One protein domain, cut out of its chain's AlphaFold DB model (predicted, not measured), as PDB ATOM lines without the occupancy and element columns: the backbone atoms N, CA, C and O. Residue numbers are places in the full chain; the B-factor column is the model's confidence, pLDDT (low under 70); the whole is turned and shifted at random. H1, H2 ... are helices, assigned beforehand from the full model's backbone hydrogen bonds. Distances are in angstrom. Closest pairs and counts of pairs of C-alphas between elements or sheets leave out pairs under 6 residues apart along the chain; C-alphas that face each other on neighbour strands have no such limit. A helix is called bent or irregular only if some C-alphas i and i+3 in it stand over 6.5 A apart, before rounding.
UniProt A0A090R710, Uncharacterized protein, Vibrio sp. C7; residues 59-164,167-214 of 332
ATOM      1  N   ARG A  59     -35.232 -17.106  30.135       95.88
ATOM      2  CA  ARG A  59     -36.352 -16.592  30.940       95.88
ATOM      3  C   ARG A  59     -36.848 -17.571  32.009       95.88
ATOM      4  O   ARG A  59     -37.439 -17.127  32.983       95.88
ATOM      5  N   GLU A  60     -36.650 -18.872  31.807       95.88
ATOM      6  CA  GLU A  60     -37.076 -19.923  32.740       95.88
ATOM      7  C   GLU A  60     -36.048 -20.114  33.859       95.88
ATOM      8  O   GLU A  60     -36.408 -20.480  34.975       95.88
ATOM      9  N   LEU A  61     -34.775 -19.829  33.566       95.88
ATOM     10  CA  LEU A  61     -33.654 -20.032  34.484       95.88
ATOM     11  C   LEU A  61     -33.255 -18.764  35.247       95.88
ATOM     12  O   LEU A  61     -32.665 -18.850  36.323       95.88
ATOM     13  N   HIS A  62     -33.574 -17.586  34.708       97.00
ATOM     14  CA  HIS A  62     -33.205 -16.311  35.307       97.00
ATOM     15  C   HIS A  62     -33.889 -16.085  36.662       97.00
ATOM     16  O   HIS A  62     -35.116 -16.119  36.789       97.00
ATOM     17  N   ARG A  63     -33.089 -15.746  37.676       95.88
ATOM     18  CA  ARG A  63     -33.549 -15.374  39.018       95.88
ATOM     19  C   ARG A  63     -33.449 -13.862  39.203       95.88
ATOM     20  O   ARG A  63     -32.395 -13.272  38.989       95.88
ATOM     21  N   ALA A  64     -34.557 -13.221  39.574       95.31
ATOM     22  CA  ALA A  64     -34.581 -11.780  39.803       95.31
ATOM     23  C   ALA A  64     -33.963 -11.441  41.174       95.31
ATOM     24  O   ALA A  64     -34.414 -12.003  42.171       95.31
ATOM     25  N   PRO A  65     -32.976 -10.529  41.246       93.88
ATOM     26  CA  PRO A  65     -32.369 -10.132  42.512       93.88
ATOM     27  C   PRO A  65     -33.275  -9.201  43.322       93.88
ATOM     28  O   PRO A  65     -34.017  -8.378  42.770       93.88
ATOM     29  N   THR A  66     -33.139  -9.266  44.644       94.19
ATOM     30  CA  THR A  66     -33.787  -8.344  45.573       94.19
ATOM     31  C   THR A  66     -33.191  -6.951  45.418       94.19
ATOM     32  O   THR A  66     -31.970  -6.745  45.439       94.19
ATOM     33  N   ARG A  67     -34.077  -5.964  45.264       89.38
ATOM     34  CA  ARG A  67     -33.697  -4.552  45.227       89.38
ATOM     35  C   ARG A  67     -33.556  -4.027  46.644       89.38
ATOM     36  O   ARG A  67     -34.481  -4.134  47.441       89.38
ATOM     37  N   ILE A  68     -32.409  -3.420  46.909       86.56
ATOM     38  CA  ILE A  68     -32.081  -2.792  48.184       86.56
ATOM     39  C   ILE A  68     -31.863  -1.310  47.903       86.56
ATOM     40  O   ILE A  68     -31.185  -0.952  46.939       86.56
ATOM     41  N   THR A  69     -32.464  -0.450  48.718       84.69
ATOM     42  CA  THR A  69     -32.357   1.004  48.587       84.69
ATOM     43  C   THR A  69     -31.854   1.596  49.889       84.69
ATOM     44  O   THR A  69     -32.393   1.278  50.945       84.69
ATOM     45  N   LEU A  70     -30.870   2.487  49.795       78.62
ATOM     46  CA  LEU A  70     -30.370   3.288  50.908       78.62
ATOM     47  C   LEU A  70     -30.627   4.772  50.613       78.62
ATOM     48  O   LEU A  70     -30.612   5.180  49.447       78.62
ATOM     49  N   GLY A  71     -30.880   5.570  51.652       77.81
ATOM     50  CA  GLY A  71     -31.050   7.016  51.525       77.81
ATOM     51  C   GLY A  71     -29.827   7.689  50.890       77.81
ATOM     52  O   GLY A  71     -28.687   7.272  51.083       77.81
ATOM     53  N   LEU A  72     -30.045   8.758  50.118       69.94
ATOM     54  CA  LEU A  72     -28.961   9.448  49.406       69.94
ATOM     55  C   LEU A  72     -27.932  10.076  50.365       69.94
ATOM     56  O   LEU A  72     -26.734  10.013  50.102       69.94
ATOM     57  N   LEU A  73     -28.385  10.669  51.471       63.75
ATOM     58  CA  LEU A  73     -27.496  11.278  52.469       63.75
ATOM     59  C   LEU A  73     -26.684  10.213  53.217       63.75
ATOM     60  O   LEU A  73     -25.478  10.374  53.387       63.75
ATOM     61  N   ASP A  74     -27.323   9.090  53.532       73.62
ATOM     62  CA  ASP A  74     -26.701   7.908  54.136       73.62
ATOM     63  C   ASP A  74     -25.652   7.277  53.214       73.62
ATOM     64  O   ASP A  74     -24.641   6.757  53.669       73.62
ATOM     65  N   SER A  75     -25.836   7.372  51.894       75.12
ATOM     66  CA  SER A  75     -24.863   6.847  50.933       75.12
ATOM     67  C   SER A  75     -23.535   7.622  50.924       75.12
ATOM     68  O   SER A  75     -22.501   7.062  50.575       75.12
ATOM     69  N   TYR A  76     -23.518   8.895  51.339       81.06
ATOM     70  CA  TYR A  76     -22.315   9.738  51.290       81.06
ATOM     71  C   TYR A  76     -21.247   9.321  52.317       81.06
ATOM     72  O   TYR A  76     -20.049   9.455  52.035       81.06
ATOM     73  N   SER A  77     -21.660   8.807  53.484       84.38
ATOM     74  CA  SER A  77     -20.748   8.297  54.523       84.38
ATOM     75  C   SER A  77     -20.019   7.024  54.079       84.38
ATOM     76  O   SER A  77     -18.877   6.801  54.469       84.38
ATOM     77  N   LEU A  78     -20.598   6.259  53.144       90.06
ATOM     78  CA  LEU A  78     -20.013   5.025  52.602       90.06
ATOM     79  C   LEU A  78     -18.691   5.228  51.843       90.06
ATOM     80  O   LEU A  78     -18.029   4.254  51.483       90.06
ATOM     81  N   ARG A  79     -18.280   6.472  51.558       89.81
ATOM     82  CA  ARG A  79     -16.961   6.736  50.962       89.81
ATOM     83  C   ARG A  79     -15.808   6.395  51.896       89.81
ATOM     84  O   ARG A  79     -14.750   6.040  51.390       89.81
ATOM     85  N   GLN A  80     -16.014   6.474  53.211       87.56
ATOM     86  CA  GLN A  80     -14.949   6.220  54.186       87.56
ATOM     87  C   GLN A  80     -14.463   4.766  54.151       87.56
ATOM     88  O   GLN A  80     -13.305   4.490  54.430       87.56
ATOM     89  N   CYS A  81     -15.324   3.849  53.704       89.31
ATOM     90  CA  CYS A  81     -15.023   2.427  53.576       89.31
ATOM     91  C   CYS A  81     -14.957   1.945  52.111       89.31
ATOM     92  O   CYS A  81     -14.995   0.746  51.855       89.31
ATOM     93  N   GLY A  82     -14.938   2.854  51.124       88.19
ATOM     94  CA  GLY A  82     -14.897   2.514  49.690       88.19
ATOM     95  C   GLY A  82     -16.209   1.985  49.080       88.19
ATOM     96  O   GLY A  82     -16.344   1.956  47.855       88.19
ATOM     97  N   LEU A  83     -17.213   1.651  49.895       93.00
ATOM     98  CA  LEU A  83     -18.482   1.068  49.444       93.00
ATOM     99  C   LEU A  83     -19.291   1.999  48.525       93.00
ATOM    100  O   LEU A  83     -19.980   1.525  47.620       93.00
ATOM    101  N   PHE A  84     -19.190   3.321  48.709       92.56
ATOM    102  CA  PHE A  84     -19.882   4.282  47.841       92.56
ATOM    103  C   PHE A  84     -19.496   4.123  46.367       92.56
ATOM    104  O   PHE A  84     -20.373   4.110  45.507       92.56
ATOM    105  N   GLN A  85     -18.195   3.994  46.078       91.94
ATOM    106  CA  GLN A  85     -17.701   3.882  44.706       91.94
ATOM    107  C   GLN A  85     -18.206   2.590  44.060       91.94
ATOM    108  O   GLN A  85     -18.758   2.627  42.966       91.94
ATOM    109  N   LEU A  86     -18.122   1.476  44.791       94.12
ATOM    110  CA  LEU A  86     -18.602   0.176  44.336       94.12
ATOM    111  C   LEU A  86     -20.096   0.213  43.961       94.12
ATOM    112  O   LEU A  86     -20.489  -0.221  42.877       94.12
ATOM    113  N   VAL A  87     -20.937   0.783  44.831       93.44
ATOM    114  CA  VAL A  87     -22.381   0.934  44.579       93.44
ATOM    115  C   VAL A  87     -22.651   1.904  43.423       93.44
ATOM    116  O   VAL A  87     -23.550   1.663  42.612       93.44
ATOM    117  N   ALA A  88     -21.885   2.994  43.317       91.88
ATOM    118  CA  ALA A  88     -22.006   3.957  42.226       91.88
ATOM    119  C   ALA A  88     -21.682   3.321  40.865       91.88
ATOM    120  O   ALA A  88     -22.433   3.527  39.908       91.88
ATOM    121  N   ASP A  89     -20.636   2.498  40.791       92.81
ATOM    122  CA  ASP A  89     -20.234   1.798  39.569       92.81
ATOM    123  C   ASP A  89     -21.315   0.820  39.102       92.81
ATOM    124  O   ASP A  89     -21.686   0.827  37.924       92.81
ATOM    125  N   ASN A  90     -21.921   0.063  40.019       93.88
ATOM    126  CA  ASN A  90     -23.040  -0.820  39.687       93.88
ATOM    127  C   ASN A  90     -24.317  -0.056  39.282       93.88
ATOM    128  O   ASN A  90     -25.059  -0.492  38.403       93.88
ATOM    129  N   ASN A  91     -24.569   1.114  39.876       91.94
ATOM    130  CA  ASN A  91     -25.721   1.958  39.534       91.94
ATOM    131  C   ASN A  91     -25.530   2.790  38.254       91.94
ATOM    132  O   ASN A  91     -26.499   3.375  37.746       91.94
ATOM    133  N   SER A  92     -24.303   2.851  37.730       94.31
ATOM    134  CA  SER A  92     -23.980   3.516  36.472       94.31
ATOM    135  C   SER A  92     -24.695   2.864  35.279       94.31
ATOM    136  O   SER A  92     -25.265   1.774  35.372       94.31
ATOM    137  N   ILE A  93     -24.665   3.528  34.119       93.69
ATOM    138  CA  ILE A  93     -25.201   2.954  32.873       93.69
ATOM    139  C   ILE A  93     -24.492   1.632  32.549       93.69
ATOM    140  O   ILE A  93     -25.158   0.680  32.156       93.69
ATOM    141  N   MET A  94     -23.173   1.568  32.756       91.50
ATOM    142  CA  MET A  94     -22.371   0.380  32.470       91.50
ATOM    143  C   MET A  94     -22.676  -0.759  33.448       91.50
ATOM    144  O   MET A  94     -22.825  -1.896  33.018       91.50
ATOM    145  N   GLY A  95     -22.849  -0.450  34.736       92.75
ATOM    146  CA  GLY A  95     -23.218  -1.442  35.749       92.75
ATOM    147  C   GLY A  95     -24.591  -2.066  35.491       92.75
ATOM    148  O   GLY A  95     -24.736  -3.285  35.528       92.75
ATOM    149  N   LYS A  96     -25.583  -1.255  35.099       91.00
ATOM    150  CA  LYS A  96     -26.951  -1.720  34.793       91.00
ATOM    151  C   LYS A  96     -27.051  -2.694  33.619       91.00
ATOM    152  O   LYS A  96     -28.049  -3.405  33.526       91.00
ATOM    153  N   VAL A  97     -26.069  -2.693  32.719       93.81
ATOM    154  CA  VAL A  97     -26.011  -3.586  31.549       93.81
ATOM    155  C   VAL A  97     -24.863  -4.592  31.639       93.81
ATOM    156  O   VAL A  97     -24.549  -5.248  30.648       93.81
ATOM    157  N   ALA A  98     -24.216  -4.695  32.802       94.81
ATOM    158  CA  ALA A  98     -23.127  -5.634  33.007       94.81
ATOM    159  C   ALA A  98     -23.633  -7.084  32.914       94.81
ATOM    160  O   ALA A  98     -24.751  -7.393  33.333       94.81
ATOM    161  N   ASP A  99     -22.799  -7.962  32.361       96.56
ATOM    162  CA  ASP A  99     -23.097  -9.390  32.262       96.56
ATOM    163  C   ASP A  99     -23.119 -10.085  33.637       96.56
ATOM    164  O   ASP A  99     -22.740  -9.520  34.666       96.56
ATOM    165  N   SER A 100     -23.571 -11.342  33.655       97.50
ATOM    166  CA  SER A 100     -23.704 -12.119  34.890       97.50
ATOM    167  C   SER A 100     -22.372 -12.357  35.619       97.50
ATOM    168  O   SER A 100     -22.393 -12.500  36.838       97.50
ATOM    169  N   PHE A 101     -21.229 -12.370  34.918       98.31
ATOM    170  CA  PHE A 101     -19.907 -12.516  35.543       98.31
ATOM    171  C   PHE A 101     -19.543 -11.262  36.334       98.31
ATOM    172  O   PHE A 101     -19.246 -11.333  37.522       98.31
ATOM    173  N   ARG A 102     -19.673 -10.091  35.712       97.75
ATOM    174  CA  ARG A 102     -19.439  -8.805  36.381       97.75
ATOM    175  C   ARG A 102     -20.433  -8.550  37.510       97.75
ATOM    176  O   ARG A 102     -20.063  -7.993  38.539       97.75
ATOM    177  N   GLN A 103     -21.691  -8.951  37.328       97.50
ATOM    178  CA  GLN A 103     -22.712  -8.844  38.370       97.50
ATOM    179  C   GLN A 103     -22.391  -9.725  39.581       97.50
ATOM    180  O   GLN A 103     -22.600  -9.281  40.709       97.50
ATOM    181  N   TYR A 104     -21.869 -10.935  39.359       98.44
ATOM    182  CA  TYR A 104     -21.386 -11.809  40.428       98.44
ATOM    183  C   TYR A 104     -20.179 -11.196  41.153       98.44
ATOM    184  O   TYR A 104     -20.214 -11.068  42.377       98.44
ATOM    185  N   ASP A 105     -19.170 -10.723  40.416       98.56
ATOM    186  CA  ASP A 105     -17.970 -10.102  40.996       98.56
ATOM    187  C   ASP A 105     -18.306  -8.868  41.840       98.56
ATOM    188  O   ASP A 105     -17.769  -8.690  42.934       98.56
ATOM    189  N   TYR A 106     -19.266  -8.051  41.392       97.75
ATOM    190  CA  TYR A 106     -19.776  -6.947  42.199       97.75
ATOM    191  C   TYR A 106     -20.401  -7.438  43.516       97.75
ATOM    192  O   TYR A 106     -20.178  -6.803  44.546       97.75
ATOM    193  N   GLN A 107     -21.146  -8.553  43.532       97.62
ATOM    194  CA  GLN A 107     -21.683  -9.078  44.795       97.62
ATOM    195  C   GLN A 107     -20.581  -9.570  45.729       97.62
ATOM    196  O   GLN A 107     -20.658  -9.304  46.926       97.62
ATOM    197  N   VAL A 108     -19.564 -10.255  45.199       98.12
ATOM    198  CA  VAL A 108     -18.403 -10.693  45.987       98.12
ATOM    199  C   VAL A 108     -17.723  -9.482  46.623       98.12
ATOM    200  O   VAL A 108     -17.601  -9.415  47.847       98.12
ATOM    201  N   SER A 109     -17.396  -8.473  45.810       97.75
ATOM    202  CA  SER A 109     -16.830  -7.206  46.280       97.75
ATOM    203  C   SER A 109     -17.724  -6.527  47.322       97.75
ATOM    204  O   SER A 109     -17.229  -6.022  48.329       97.75
ATOM    205  N   PHE A 110     -19.045  -6.514  47.111       97.25
ATOM    206  CA  PHE A 110     -19.997  -5.876  48.019       97.25
ATOM    207  C   PHE A 110     -20.004  -6.566  49.380       97.25
ATOM    208  O   PHE A 110     -19.846  -5.893  50.395       97.25
ATOM    209  N   ILE A 111     -20.136  -7.894  49.405       97.06
ATOM    210  CA  ILE A 111     -20.155  -8.683  50.642       97.06
ATOM    211  C   ILE A 111     -18.861  -8.450  51.431       97.06
ATOM    212  O   ILE A 111     -18.918  -8.117  52.615       97.06
ATOM    213  N   GLN A 112     -17.707  -8.540  50.766       95.88
ATOM    214  CA  GLN A 112     -16.400  -8.371  51.403       95.88
ATOM    215  C   GLN A 112     -16.187  -6.948  51.940       95.88
ATOM    216  O   GLN A 112     -15.685  -6.774  53.051       95.88
ATOM    217  N   THR A 113     -16.613  -5.930  51.185       95.25
ATOM    218  CA  THR A 113     -16.461  -4.517  51.572       95.25
ATOM    219  C   THR A 113     -17.408  -4.134  52.711       95.25
ATOM    220  O   THR A 113     -17.017  -3.414  53.629       95.25
ATOM    221  N   VAL A 114     -18.658  -4.607  52.687       94.81
ATOM    222  CA  VAL A 114     -19.660  -4.262  53.709       94.81
ATOM    223  C   VAL A 114     -19.286  -4.819  55.079       94.81
ATOM    224  O   VAL A 114     -19.465  -4.115  56.072       94.81
ATOM    225  N   GLU A 115     -18.718  -6.027  55.144       91.19
ATOM    226  CA  GLU A 115     -18.238  -6.613  56.405       91.19
ATOM    227  C   GLU A 115     -17.196  -5.728  57.103       91.19
ATOM    228  O   GLU A 115     -17.217  -5.603  58.325       91.19
ATOM    229  N   GLN A 116     -16.344  -5.048  56.333       89.12
ATOM    230  CA  GLN A 116     -15.378  -4.084  56.864       89.12
ATOM    231  C   GLN A 116     -16.045  -2.735  57.180       89.12
ATOM    232  O   GLN A 116     -15.763  -2.111  58.205       89.12
ATOM    233  N   CYS A 117     -16.968  -2.297  56.320       92.00
ATOM    234  CA  CYS A 117     -17.622  -0.997  56.426       92.00
ATOM    235  C   CYS A 117     -18.500  -0.860  57.679       92.00
ATOM    236  O   CYS A 117     -18.490   0.186  58.319       92.00
ATOM    237  N   ILE A 118     -19.223  -1.916  58.065       92.50
ATOM    238  CA  ILE A 118     -20.116  -1.926  59.241       92.50
ATOM    239  C   ILE A 118     -19.373  -1.616  60.551       92.50
ATOM    240  O   ILE A 118     -19.982  -1.113  61.493       92.50
ATOM    241  N   THR A 119     -18.070  -1.904  60.610       89.44
ATOM    242  CA  THR A 119     -17.223  -1.658  61.789       89.44
ATOM    243  C   THR A 119     -16.484  -0.318  61.765       89.44
ATOM    244  O   THR A 119     -15.719  -0.030  62.684       89.44
ATOM    245  N   HIS A 120     -16.670   0.496  60.723       91.88
ATOM    246  CA  HIS A 120     -15.945   1.753  60.551       91.88
ATOM    247  C   HIS A 120     -16.530   2.868  61.439       91.88
ATOM    248  O   HIS A 120     -17.739   3.069  61.474       91.88
ATOM    249  N   GLU A 121     -15.670   3.634  62.116       89.19
ATOM    250  CA  GLU A 121     -16.065   4.632  63.130       89.19
ATOM    251  C   GLU A 121     -16.943   5.778  62.596       89.19
ATOM    252  O   GLU A 121     -17.824   6.267  63.296       89.19
ATOM    253  N   ASP A 122     -16.743   6.170  61.337       87.81
ATOM    254  CA  ASP A 122     -17.535   7.213  60.666       87.81
ATOM    255  C   ASP A 122     -18.928   6.756  60.177       87.81
ATOM    256  O   ASP A 122     -19.650   7.532  59.540       87.81
ATOM    257  N   ILE A 123     -19.311   5.498  60.414       89.56
ATOM    258  CA  ILE A 123     -20.614   4.954  60.013       89.56
ATOM    259  C   ILE A 123     -21.572   5.006  61.205       89.56
ATOM    260  O   ILE A 123     -21.292   4.463  62.268       89.56
ATOM    261  N   SER A 124     -22.725   5.659  61.026       90.00
ATOM    262  CA  SER A 124     -23.754   5.735  62.066       90.00
ATOM    263  C   SER A 124     -24.458   4.394  62.281       90.00
ATOM    264  O   SER A 124     -24.554   3.576  61.363       90.00
ATOM    265  N   ASP A 125     -25.032   4.207  63.470       90.06
ATOM    266  CA  ASP A 125     -25.755   2.983  63.840       90.06
ATOM    267  C   ASP A 125     -26.900   2.653  62.867       90.06
ATOM    268  O   ASP A 125     -27.063   1.498  62.473       90.06
ATOM    269  N   ASP A 126     -27.650   3.662  62.408       89.69
ATOM    270  CA  ASP A 126     -28.751   3.478  61.450       89.69
ATOM    271  C   ASP A 126     -28.254   2.965  60.087       89.69
ATOM    272  O   ASP A 126     -28.841   2.051  59.498       89.69
ATOM    273  N   VAL A 127     -27.143   3.520  59.584       89.94
ATOM    274  CA  VAL A 127     -26.529   3.078  58.321       89.94
ATOM    275  C   VAL A 127     -25.924   1.689  58.487       89.94
ATOM    276  O   VAL A 127     -26.093   0.842  57.613       89.94
ATOM    277  N   SER A 128     -25.282   1.427  59.624       91.94
ATOM    278  CA  SER A 128     -24.739   0.115  59.969       91.94
ATOM    279  C   SER A 128     -25.830  -0.962  59.985       91.94
ATOM    280  O   SER A 128     -25.679  -2.001  59.340       91.94
ATOM    281  N   ALA A 129     -26.983  -0.691  60.606       91.75
ATOM    282  CA  ALA A 129     -28.125  -1.604  60.622       91.75
ATOM    283  C   ALA A 129     -28.685  -1.872  59.211       91.75
ATOM    284  O   ALA A 129     -28.964  -3.020  58.855       91.75
ATOM    285  N   ALA A 130     -28.797  -0.835  58.374       91.69
ATOM    286  CA  ALA A 130     -29.230  -0.987  56.984       91.69
ATOM    287  C   ALA A 130     -28.234  -1.818  56.152       91.69
ATOM    288  O   ALA A 130     -28.640  -2.665  55.351       91.69
ATOM    289  N   LEU A 131     -26.929  -1.616  56.358       93.69
ATOM    290  CA  LEU A 131     -25.876  -2.394  55.707       93.69
ATOM    291  C   LEU A 131     -25.872  -3.855  56.162       93.69
ATOM    292  O   LEU A 131     -25.700  -4.732  55.320       93.69
ATOM    293  N   GLN A 132     -26.114  -4.136  57.444       95.06
ATOM    294  CA  GLN A 132     -26.250  -5.505  57.954       95.06
ATOM    295  C   GLN A 132     -27.418  -6.230  57.282       95.06
ATOM    296  O   GLN A 132     -27.254  -7.342  56.786       95.06
ATOM    297  N   GLN A 133     -28.581  -5.580  57.181       94.31
ATOM    298  CA  GLN A 133     -29.719  -6.153  56.463       94.31
ATOM    299  C   GLN A 133     -29.378  -6.415  54.989       94.31
ATOM    300  O   GLN A 133     -29.721  -7.466  54.445       94.31
ATOM    301  N   ALA A 134     -28.692  -5.472  54.338       95.31
ATOM    302  CA  ALA A 134     -28.301  -5.623  52.945       95.31
ATOM    303  C   ALA A 134     -27.300  -6.767  52.736       95.31
ATOM    304  O   ALA A 134     -27.433  -7.535  51.782       95.31
ATOM    305  N   LEU A 135     -26.331  -6.896  53.642       96.38
ATOM    306  CA  LEU A 135     -25.327  -7.948  53.642       96.38
ATOM    307  C   LEU A 135     -25.974  -9.329  53.727       96.38
ATOM    308  O   LEU A 135     -25.666 -10.187  52.905       96.38
ATOM    309  N   GLU A 136     -26.906  -9.528  54.657       96.62
ATOM    310  CA  GLU A 136     -27.592 -10.813  54.819       96.62
ATOM    311  C   GLU A 136     -28.418 -11.184  53.583       96.62
ATOM    312  O   GLU A 136     -28.411 -12.335  53.144       96.62
ATOM    313  N   ILE A 137     -29.079 -10.212  52.946       96.62
ATOM    314  CA  ILE A 137     -29.756 -10.453  51.663       96.62
ATOM    315  C   ILE A 137     -28.736 -10.896  50.606       96.62
ATOM    316  O   ILE A 137     -28.958 -11.896  49.926       96.62
ATOM    317  N   LYS A 138     -27.600 -10.199  50.475       96.56
ATOM    318  CA  LYS A 138     -26.593 -10.530  49.456       96.56
ATOM    319  C   LYS A 138     -25.897 -11.864  49.695       96.56
ATOM    320  O   LYS A 138     -25.716 -12.602  48.731       96.56
ATOM    321  N   LYS A 139     -25.612 -12.229  50.944       97.31
ATOM    322  CA  LYS A 139     -25.105 -13.560  51.314       97.31
ATOM    323  C   LYS A 139     -26.072 -14.674  50.913       97.31
ATOM    324  O   LYS A 139     -25.648 -15.675  50.348       97.31
ATOM    325  N   ASN A 140     -27.374 -14.473  51.116       96.00
ATOM    326  CA  ASN A 140     -28.393 -15.443  50.700       96.00
ATOM    327  C   ASN A 140     -28.561 -15.520  49.171       96.00
ATOM    328  O   ASN A 140     -28.873 -16.578  48.624       96.00
ATOM    329  N   GLU A 141     -28.353 -14.411  48.459       96.62
ATOM    330  CA  GLU A 141     -28.534 -14.339  47.005       96.62
ATOM    331  C   GLU A 141     -27.293 -14.726  46.191       96.62
ATOM    332  O   GLU A 141     -27.439 -15.028  45.003       96.62
ATOM    333  N   VAL A 142     -26.087 -14.722  46.773       97.06
ATOM    334  CA  VAL A 142     -24.840 -14.892  46.003       97.06
ATOM    335  C   VAL A 142     -24.833 -16.193  45.199       97.06
ATOM    336  O   VAL A 142     -24.583 -16.151  43.998       97.06
ATOM    337  N   ASN A 143     -25.241 -17.316  45.800       96.50
ATOM    338  CA  ASN A 143     -25.395 -18.586  45.088       96.50
ATOM    339  C   ASN A 143     -26.759 -18.689  44.390       96.50
ATOM    340  O   ASN A 143     -26.832 -18.937  43.184       96.50
ATOM    341  N   ALA A 144     -27.845 -18.474  45.138       95.62
ATOM    342  CA  ALA A 144     -29.211 -18.748  44.682       95.62
ATOM    343  C   ALA A 144     -29.664 -17.869  43.502       95.62
ATOM    344  O   ALA A 144     -30.529 -18.273  42.723       95.62
ATOM    345  N   VAL A 145     -29.086 -16.674  43.359       97.12
ATOM    346  CA  VAL A 145     -29.430 -15.712  42.307       97.12
ATOM    347  C   VAL A 145     -28.233 -15.442  41.411       97.12
ATOM    348  O   VAL A 145     -28.304 -15.699  40.211       97.12
ATOM    349  N   TYR A 146     -27.137 -14.924  41.962       97.88
ATOM    350  CA  TYR A 146     -26.065 -14.358  41.143       97.88
ATOM    351  C   TYR A 146     -25.212 -15.429  40.470       97.88
ATOM    352  O   TYR A 146     -25.055 -15.385  39.250       97.88
ATOM    353  N   LEU A 147     -24.753 -16.436  41.214       98.00
ATOM    354  CA  LEU A 147     -24.044 -17.573  40.634       98.00
ATOM    355  C   LEU A 147     -24.976 -18.414  39.756       98.00
ATOM    356  O   LEU A 147     -24.589 -18.822  38.667       98.00
ATOM    357  N   SER A 148     -26.234 -18.607  40.168       97.75
ATOM    358  CA  SER A 148     -27.240 -19.267  39.326       97.75
ATOM    359  C   SER A 148     -27.404 -18.558  37.973       97.75
ATOM    360  O   SER A 148     -27.429 -19.209  36.931       97.75
ATOM    361  N   ASN A 149     -27.481 -17.226  37.948       98.00
ATOM    362  CA  ASN A 149     -27.541 -16.465  36.700       98.00
ATOM    363  C   ASN A 149     -26.213 -16.536  35.922       98.00
ATOM    364  O   ASN A 149     -26.229 -16.669  34.700       98.00
ATOM    365  N   LEU A 150     -25.060 -16.505  36.596       98.25
ATOM    366  CA  LEU A 150     -23.756 -16.715  35.956       98.25
ATOM    367  C   LEU A 150     -23.717 -18.050  35.208       98.25
ATOM    368  O   LEU A 150     -23.377 -18.078  34.026       98.25
ATOM    369  N   VAL A 151     -24.127 -19.135  35.858       97.69
ATOM    370  CA  VAL A 151     -24.074 -20.491  35.302       97.69
ATOM    371  C   VAL A 151     -25.116 -20.708  34.203       97.69
ATOM    372  O   VAL A 151     -24.805 -21.279  33.164       97.69
ATOM    373  N   TRP A 152     -26.356 -20.250  34.388       96.94
ATOM    374  CA  TRP A 152     -27.461 -20.671  33.513       96.94
ATOM    375  C   TRP A 152     -27.884 -19.646  32.457       96.94
ATOM    376  O   TRP A 152     -28.539 -20.005  31.468       96.94
ATOM    377  N   THR A 153     -27.538 -18.371  32.646       96.94
ATOM    378  CA  THR A 153     -28.007 -17.281  31.773       96.94
ATOM    379  C   THR A 153     -26.889 -16.527  31.065       96.94
ATOM    380  O   THR A 153     -27.166 -15.883  30.052       96.94
ATOM    381  N   SER A 154     -25.637 -16.632  31.525       97.88
ATOM    382  CA  SER A 154     -24.511 -15.988  30.841       97.88
ATOM    383  C   SER A 154     -24.257 -16.595  29.460       97.88
ATOM    384  O   SER A 154     -24.461 -17.787  29.229       97.88
ATOM    385  N   THR A 155     -23.778 -15.773  28.524       97.12
ATOM    386  CA  THR A 155     -23.412 -16.249  27.180       97.12
ATOM    387  C   THR A 155     -22.292 -17.284  27.243       97.12
ATOM    388  O   THR A 155     -22.437 -18.349  26.652       97.12
ATOM    389  N   ALA A 156     -21.241 -17.027  28.029       97.88
ATOM    390  CA  ALA A 156     -20.113 -17.941  28.176       97.88
ATOM    391  C   ALA A 156     -20.549 -19.335  28.647       97.88
ATOM    392  O   ALA A 156     -20.247 -20.329  27.991       97.88
ATOM    393  N   MET A 157     -21.344 -19.421  29.719       97.94
ATOM    394  CA  MET A 157     -21.769 -20.724  30.236       97.94
ATOM    395  C   MET A 157     -22.820 -21.406  29.361       97.94
ATOM    396  O   MET A 157     -22.816 -22.628  29.240       97.94
ATOM    397  N   ARG A 158     -23.696 -20.656  28.682       97.19
ATOM    398  CA  ARG A 158     -24.627 -21.261  27.715       97.19
ATOM    399  C   ARG A 158     -23.895 -21.852  26.512       97.19
ATOM    400  O   ARG A 158     -24.278 -22.931  26.064       97.19
ATOM    401  N   THR A 159     -22.837 -21.199  26.034       96.50
ATOM    402  CA  THR A 159     -21.933 -21.768  25.026       96.50
ATOM    403  C   THR A 159     -21.248 -23.020  25.569       96.50
ATOM    404  O   THR A 159     -21.291 -24.064  24.923       96.50
ATOM    405  N   GLN A 160     -20.710 -22.948  26.791       96.88
ATOM    406  CA  GLN A 160     -20.025 -24.058  27.451       96.88
ATOM    407  C   GLN A 160     -20.895 -25.313  27.590       96.88
ATOM    408  O   GLN A 160     -20.406 -26.422  27.390       96.88
ATOM    409  N   LEU A 161     -22.169 -25.146  27.950       96.56
ATOM    410  CA  LEU A 161     -23.077 -26.236  28.318       96.56
ATOM    411  C   LEU A 161     -23.931 -26.757  27.151       96.56
ATOM    412  O   LEU A 161     -24.437 -27.876  27.238       96.56
ATOM    413  N   GLY A 162     -24.124 -25.952  26.101       95.31
ATOM    414  CA  GLY A 162     -25.098 -26.206  25.030       95.31
ATOM    415  C   GLY A 162     -24.516 -26.522  23.649       95.31
ATOM    416  O   GLY A 162     -25.276 -26.599  22.683       95.31
ATOM    417  N   ASP A 163     -23.195 -26.659  23.508       95.56
ATOM    418  CA  ASP A 163     -22.577 -27.001  22.222       95.56
ATOM    419  C   ASP A 163     -22.858 -28.461  21.837       95.56
ATOM    420  O   ASP A 163     -22.671 -29.374  22.632       95.56
ATOM    421  N   ASN A 164     -23.310 -28.673  20.599       95.38
ATOM    422  CA  ASN A 164     -23.755 -29.973  20.087       95.38
ATOM    423  C   ASN A 164     -22.807 -30.537  19.021       95.38
ATOM    424  O   ASN A 164     -23.243 -31.131  18.035       95.38
ATOM    425  N   PHE A 167     -16.978 -34.150  20.609       96.88
ATOM    426  CA  PHE A 167     -15.741 -33.946  21.342       96.88
ATOM    427  C   PHE A 167     -14.596 -34.500  20.501       96.88
ATOM    428  O   PHE A 167     -14.738 -35.557  19.880       96.88
ATOM    429  N   SER A 168     -13.492 -33.766  20.466       94.38
ATOM    430  CA  SER A 168     -12.360 -34.016  19.577       94.38
ATOM    431  C   SER A 168     -11.031 -33.978  20.325       94.38
ATOM    432  O   SER A 168     -10.944 -33.407  21.412       94.38
ATOM    433  N   ASP A 169      -9.963 -34.476  19.703       91.06
ATOM    434  CA  ASP A 169      -8.606 -34.393  20.256       91.06
ATOM    435  C   ASP A 169      -8.217 -32.957  20.609       91.06
ATOM    436  O   ASP A 169      -7.593 -32.704  21.638       91.06
ATOM    437  N   ALA A 170      -8.612 -31.988  19.779       90.88
ATOM    438  CA  ALA A 170      -8.368 -30.575  20.038       90.88
ATOM    439  C   ALA A 170      -9.021 -30.110  21.351       90.88
ATOM    440  O   ALA A 170      -8.426 -29.305  22.064       90.88
ATOM    441  N   ASP A 171     -10.196 -30.634  21.699       93.19
ATOM    442  CA  ASP A 171     -10.850 -30.340  22.976       93.19
ATOM    443  C   ASP A 171     -10.075 -30.952  24.147       93.19
ATOM    444  O   ASP A 171      -9.834 -30.273  25.144       93.19
ATOM    445  N   ALA A 172      -9.594 -32.192  24.001       90.50
ATOM    446  CA  ALA A 172      -8.760 -32.837  25.015       90.50
ATOM    447  C   ALA A 172      -7.454 -32.067  25.286       90.50
ATOM    448  O   ALA A 172      -7.032 -31.954  26.434       90.50
ATOM    449  N   HIS A 173      -6.827 -31.488  24.255       89.81
ATOM    450  CA  HIS A 173      -5.585 -30.718  24.411       89.81
ATOM    451  C   HIS A 173      -5.770 -29.400  25.176       89.81
ATOM    452  O   HIS A 173      -4.825 -28.931  25.811       89.81
ATOM    453  N   HIS A 174      -6.960 -28.799  25.123       87.88
ATOM    454  CA  HIS A 174      -7.247 -27.531  25.798       87.88
ATOM    455  C   HIS A 174      -8.066 -27.708  27.088       87.88
ATOM    456  O   HIS A 174      -8.423 -26.725  27.731       87.88
ATOM    457  N   SER A 175      -8.330 -28.945  27.519       92.81
ATOM    458  CA  SER A 175      -9.253 -29.209  28.624       92.81
ATOM    459  C   SER A 175      -8.823 -28.633  29.969       92.81
ATOM    460  O   SER A 175      -9.682 -28.224  30.744       92.81
ATOM    461  N   ALA A 176      -7.517 -28.543  30.232       95.94
ATOM    462  CA  ALA A 176      -6.989 -28.101  31.521       95.94
ATOM    463  C   ALA A 176      -7.489 -26.704  31.924       95.94
ATOM    464  O   ALA A 176      -7.986 -26.533  33.032       95.94
ATOM    465  N   VAL A 177      -7.453 -25.726  31.011       95.62
ATOM    466  CA  VAL A 177      -7.879 -24.350  31.331       95.62
ATOM    467  C   VAL A 177      -9.382 -24.250  31.586       95.62
ATOM    468  O   VAL A 177      -9.825 -23.443  32.396       95.62
ATOM    469  N   VAL A 178     -10.177 -25.093  30.927       97.19
ATOM    470  CA  VAL A 178     -11.622 -25.165  31.161       97.19
ATOM    471  C   VAL A 178     -11.924 -25.854  32.486       97.19
ATOM    472  O   VAL A 178     -12.816 -25.416  33.205       97.19
ATOM    473  N   VAL A 179     -11.183 -26.912  32.824       97.88
ATOM    474  CA  VAL A 179     -11.297 -27.592  34.120       97.88
ATOM    475  C   VAL A 179     -10.978 -26.621  35.257       97.88
ATOM    476  O   VAL A 179     -11.767 -26.536  36.196       97.88
ATOM    477  N   ASP A 180      -9.908 -25.833  35.141       97.62
ATOM    478  CA  ASP A 180      -9.536 -24.824  36.139       97.62
ATOM    479  C   ASP A 180     -10.613 -23.733  36.286       97.62
ATOM    480  O   ASP A 180     -10.991 -23.371  37.403       97.62
ATOM    481  N   ALA A 181     -11.170 -23.251  35.170       97.88
ATOM    482  CA  ALA A 181     -12.255 -22.268  35.170       97.88
ATOM    483  C   ALA A 181     -13.539 -22.804  35.836       97.88
ATOM    484  O   ALA A 181     -14.194 -22.097  36.605       97.88
ATOM    485  N   LEU A 182     -13.899 -24.066  35.572       97.62
ATOM    486  CA  LEU A 182     -15.033 -24.731  36.223       97.62
ATOM    487  C   LEU A 182     -14.768 -24.951  37.716       97.62
ATOM    488  O   LEU A 182     -15.653 -24.693  38.529       97.62
ATOM    489  N   ALA A 183     -13.546 -25.338  38.084       97.88
ATOM    490  CA  ALA A 183     -13.137 -25.473  39.476       97.88
ATOM    491  C   ALA A 183     -13.256 -24.141  40.228       97.88
ATOM    492  O   ALA A 183     -13.769 -24.120  41.338       97.88
ATOM    493  N   ALA A 184     -12.882 -23.014  39.614       98.31
ATOM    494  CA  ALA A 184     -13.043 -21.698  40.231       98.31
ATOM    495  C   ALA A 184     -14.514 -21.364  40.543       98.31
ATOM    496  O   ALA A 184     -14.810 -20.822  41.613       98.31
ATOM    497  N   ILE A 185     -15.438 -21.711  39.637       98.06
ATOM    498  CA  ILE A 185     -16.888 -21.575  39.851       98.06
ATOM    499  C   ILE A 185     -17.354 -22.487  40.995       98.06
ATOM    500  O   ILE A 185     -18.095 -22.038  41.873       98.06
ATOM    501  N   ASP A 186     -16.918 -23.747  40.996       97.19
ATOM    502  CA  ASP A 186     -17.318 -24.749  41.987       97.19
ATOM    503  C   ASP A 186     -16.806 -24.423  43.392       97.19
ATOM    504  O   ASP A 186     -17.560 -24.471  44.365       97.19
ATOM    505  N   ASP A 187     -15.547 -24.006  43.495       97.75
ATOM    506  CA  ASP A 187     -14.933 -23.545  44.735       97.75
ATOM    507  C   ASP A 187     -15.726 -22.367  45.302       97.75
ATOM    508  O   ASP A 187     -16.145 -22.399  46.453       97.75
ATOM    509  N   ASN A 188     -16.022 -21.351  44.487       97.94
ATOM    510  CA  ASN A 188     -16.797 -20.193  44.931       97.94
ATOM    511  C   ASN A 188     -18.187 -20.573  45.461       97.94
ATOM    512  O   ASN A 188     -18.631 -20.028  46.473       97.94
ATOM    513  N   PHE A 189     -18.868 -21.519  44.814       97.56
ATOM    514  CA  PHE A 189     -20.137 -22.038  45.314       97.56
ATOM    515  C   PHE A 189     -19.993 -22.701  46.682       97.56
ATOM    516  O   PHE A 189     -20.787 -22.414  47.583       97.56
ATOM    517  N   ASN A 190     -18.998 -23.578  46.828       96.69
ATOM    518  CA  ASN A 190     -18.757 -24.339  48.050       96.69
ATOM    519  C   ASN A 190     -18.329 -23.424  49.204       96.69
ATOM    520  O   ASN A 190     -18.857 -23.547  50.309       96.69
ATOM    521  N   GLU A 191     -17.453 -22.456  48.942       97.88
ATOM    522  CA  GLU A 191     -17.013 -21.472  49.929       97.88
ATOM    523  C   GLU A 191     -18.167 -20.568  50.376       97.88
ATOM    524  O   GLU A 191     -18.368 -20.356  51.575       97.88
ATOM    525  N   ALA A 192     -19.009 -20.114  49.443       96.75
ATOM    526  CA  ALA A 192     -20.218 -19.366  49.775       96.75
ATOM    527  C   ALA A 192     -21.205 -20.208  50.605       96.75
ATOM    528  O   ALA A 192     -21.753 -19.723  51.593       96.75
ATOM    529  N   ALA A 193     -21.400 -21.486  50.265       95.56
ATOM    530  CA  ALA A 193     -22.243 -22.395  51.046       95.56
ATOM    531  C   ALA A 193     -21.684 -22.637  52.463       95.56
ATOM    532  O   ALA A 193     -22.442 -22.764  53.429       95.56
ATOM    533  N   ALA A 194     -20.358 -22.636  52.610       97.25
ATOM    534  CA  ALA A 194     -19.656 -22.710  53.886       97.25
ATOM    535  C   ALA A 194     -19.571 -21.360  54.628       97.25
ATOM    536  O   ALA A 194     -18.947 -21.290  55.686       97.25
ATOM    537  N   HIS A 195     -20.217 -20.304  54.117       96.94
ATOM    538  CA  HIS A 195     -20.185 -18.942  54.663       96.94
ATOM    539  C   HIS A 195     -18.768 -18.334  54.736       96.94
ATOM    540  O   HIS A 195     -18.497 -17.461  55.564       96.94
ATOM    541  N   GLN A 196     -17.855 -18.773  53.866       97.69
ATOM    542  CA  GLN A 196     -16.484 -18.272  53.765       97.69
ATOM    543  C   GLN A 196     -16.397 -17.123  52.748       97.69
ATOM    544  O   GLN A 196     -15.849 -17.237  51.656       97.69
ATOM    545  N   TRP A 197     -16.956 -15.968  53.099       96.50
ATOM    546  CA  TRP A 197     -17.123 -14.848  52.160       96.50
ATOM    547  C   TRP A 197     -15.812 -14.178  51.728       96.50
ATOM    548  O   TRP A 197     -15.690 -13.689  50.605       96.50
ATOM    549  N   GLN A 198     -14.816 -14.163  52.615       95.38
ATOM    550  CA  GLN A 198     -13.545 -13.462  52.403       95.38
ATOM    551  C   GLN A 198     -12.589 -14.191  51.450       95.38
ATOM    552  O   GLN A 198     -11.638 -13.586  50.967       95.38
ATOM    553  N   VAL A 199     -12.834 -15.475  51.166       97.06
ATOM    554  CA  VAL A 199     -12.030 -16.262  50.213       97.06
ATOM    555  C   VAL A 199     -12.666 -16.333  48.824       97.06
ATOM    556  O   VAL A 199     -12.041 -16.848  47.898       97.06
ATOM    557  N   LEU A 200     -13.886 -15.803  48.662       97.69
ATOM    558  CA  LEU A 200     -14.549 -15.743  47.364       97.69
ATOM    559  C   LEU A 200     -13.718 -14.930  46.375       97.69
ATOM    560  O   LEU A 200     -13.261 -13.821  46.666       97.69
ATOM    561  N   ARG A 201     -13.551 -15.496  45.184       97.38
ATOM    562  CA  ARG A 201     -12.761 -14.925  44.095       97.38
ATOM    563  C   ARG A 201     -13.667 -14.279  43.057       97.38
ATOM    564  O   ARG A 201     -14.798 -14.714  42.847       97.38
ATOM    565  N   HIS A 202     -13.139 -13.277  42.369       98.38
ATOM    566  CA  HIS A 202     -13.740 -12.774  41.137       98.38
ATOM    567  C   HIS A 202     -13.616 -13.829  40.029       98.38
ATOM    568  O   HIS A 202     -12.590 -14.498  39.930       98.38
ATOM    569  N   LEU A 203     -14.661 -13.983  39.217       98.44
ATOM    570  CA  LEU A 203     -14.773 -14.992  38.162       98.44
ATOM    571  C   LEU A 203     -14.728 -14.396  36.756       98.44
ATOM    572  O   LEU A 203     -14.681 -15.152  35.788       98.44
ATOM    573  N   GLN A 204     -14.743 -13.068  36.596       97.25
ATOM    574  CA  GLN A 204     -14.753 -12.452  35.265       97.25
ATOM    575  C   GLN A 204     -13.541 -12.862  34.401       97.25
ATOM    576  O   GLN A 204     -13.660 -12.906  33.177       97.25
ATOM    577  N   SER A 205     -12.392 -13.206  35.002       96.50
ATOM    578  CA  SER A 205     -11.225 -13.732  34.271       96.50
ATOM    579  C   SER A 205     -11.502 -15.048  33.542       96.50
ATOM    580  O   SER A 205     -10.893 -15.303  32.506       96.50
ATOM    581  N   GLU A 206     -12.447 -15.850  34.033       97.62
ATOM    582  CA  GLU A 206     -12.748 -17.182  33.501       97.62
ATOM    583  C   GLU A 206     -13.696 -17.145  32.295       97.62
ATOM    584  O   GLU A 206     -13.791 -18.105  31.527       97.62
ATOM    585  N   GLN A 207     -14.395 -16.023  32.104       97.94
ATOM    586  CA  GLN A 207     -15.464 -15.872  31.116       97.94
ATOM    587  C   GLN A 207     -14.999 -16.187  29.689       97.94
ATOM    588  O   GLN A 207     -15.678 -16.912  28.965       97.94
ATOM    589  N   GLU A 208     -13.840 -15.664  29.279       97.00
ATOM    590  CA  GLU A 208     -13.328 -15.859  27.918       97.00
ATOM    591  C   GLU A 208     -12.977 -17.328  27.644       97.00
ATOM    592  O   GLU A 208     -13.304 -17.852  26.575       97.00
ATOM    593  N   THR A 209     -12.346 -17.997  28.612       96.62
ATOM    594  CA  THR A 209     -11.995 -19.420  28.525       96.62
ATOM    595  C   THR A 209     -13.248 -20.273  28.349       96.62
ATOM    596  O   THR A 209     -13.317 -21.080  27.419       96.62
ATOM    597  N   LEU A 210     -14.263 -20.040  29.187       97.19
ATOM    598  CA  LEU A 210     -15.532 -20.771  29.168       97.19
ATOM    599  C   LEU A 210     -16.338 -20.518  27.885       97.19
ATOM    600  O   LEU A 210     -17.018 -21.412  27.391       97.19
ATOM    601  N   GLU A 211     -16.259 -19.318  27.309       96.00
ATOM    602  CA  GLU A 211     -16.974 -18.999  26.070       96.00
ATOM    603  C   GLU A 211     -16.314 -19.614  24.829       96.00
ATOM    604  O   GLU A 211     -17.001 -20.060  23.908       96.00
ATOM    605  N   LYS A 212     -14.979 -19.636  24.773       95.31
ATOM    606  CA  LYS A 212     -14.246 -20.055  23.568       95.31
ATOM    607  C   LYS A 212     -14.051 -21.563  23.453       95.31
ATOM    608  O   LYS A 212     -13.787 -22.045  22.348       95.31
ATOM    609  N   GLN A 213     -14.163 -22.304  24.552       95.44
ATOM    610  CA  GLN A 213     -13.823 -23.726  24.603       95.44
ATOM    611  C   GLN A 213     -14.969 -24.571  25.181       95.44
ATOM    612  O   GLN A 213     -14.865 -25.028  26.316       95.44
ATOM    613  N   PRO A 214     -16.045 -24.826  24.405       95.25
ATOM    614  CA  PRO A 214     -17.287 -25.421  24.899       95.25
ATOM    615  C   PRO A 214     -17.203 -26.934  25.154       95.25
ATOM    616  O   PRO A 214     -17.860 -27.743  24.499       95.25
TER     617      PRO A 214
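Overview. This is residues 59 to 164 and 167 to 214 of the 332 residues of an uncharacterized protein of Vibrio sp. C7 (UniProt A0A090R710). The model is a rod of helices that lie mostly along its length, with H4 in the middle: H2 packs on one side of H4, and the bent helix H5 folds back along it. At the end of the rod away from H1, the hairpin of long H7 and short H8, with H6 packed on H8 and making a corner with H5b, makes the other half, while residues 59 to 71, with no named element, run along the outside. The printed part has 154 residues with eight named helices, H1 to H8 in chain order, and no named strand; the class is all helix. It is only just compact, close to loose, with a radius of gyration of the C-alphas of 17.4 A and spans of 60 by 28 by 23 A.

Along the chain. After residues 59 to 71, H1 covers residues 72 to 77, from C-alpha 72 at (-28.961, 9.448, 49.406). H2 covers residues 83 to 91, H3 93 to 96, and H4 100 to 117, 25.0 A long. H5, residues 125 to 153, was assigned as one helix by its hydrogen bonds but is bent: C-alphas 140 and 143 are 7.1 A apart. Its arms are H5a, residues 125 to 140, 22.8 A long, and H5b, residues 143 to 153, 13.6 A. H6 covers residues 155 to 162. H7, residues 169 to 193, is 35.7 A long, with a kink of 51 degrees near residue 176. H8, residues 204 to 212, ends at C-alpha 212 at (-14.246, -20.055, 23.568).

Arrangement. H1 and H2 only just touch, only at the corner, with 3 pairs of C-alphas within 8 A; Ser 75 and Phe 84 are closest at 6.4 A. H2 touches H4 at a shallow tilt of 22 degrees, opposite ways, the closest C-alphas being Leu 83 and Thr 113 at 6.3 A. H3 is close to H2 but not clearly touching, C-alphas 89 and 95 being 5.8 A apart. The hairpin of H4 and H5a stands at a steep tilt of 38 degrees, only just past shallow; C-alphas 111 and 135 are closest at 6.0 A. H4 touches H5b with residues 100 to 107 alone, at 20 degrees, a shallow tilt; C-alphas 100 and 150 are closest at 4.7 A. H6 touches H8 at a steep tilt of 46 degrees, the same way, C-alphas 156 and 211 being closest at 3.9 A. The hairpin of H7 and H8 has a shallow tilt of 34.8 degrees, only just short of steep, with C-alphas 181 and 206 closest at 5.4 A. H4 and H7 are apart. Every O i to N i+4 pair is within hydrogen-bond range in H2, H5a and H6, against 13 of 14 in H4, 5 of 7 in H5b, 18 of 21 in H7, 3 of 5 in H8 and 0 of 2 in H1, where 2 of 3 O i to N i+3 pairs are within range; H3 is too short for an O i to N i+4 pair.

Size, cuts and confidence. The C-alphas of Asp 125 and Asp 169, the two farthest apart, are 59.9 A from each other. Residues 165 to 166 are not printed, and C-alphas 164 and 167 are 9.0 A apart across the cut. Of the links printed whole, none is long. Mean pLDDT of the printed part is 93.9, with residues 72 to 73 under 70.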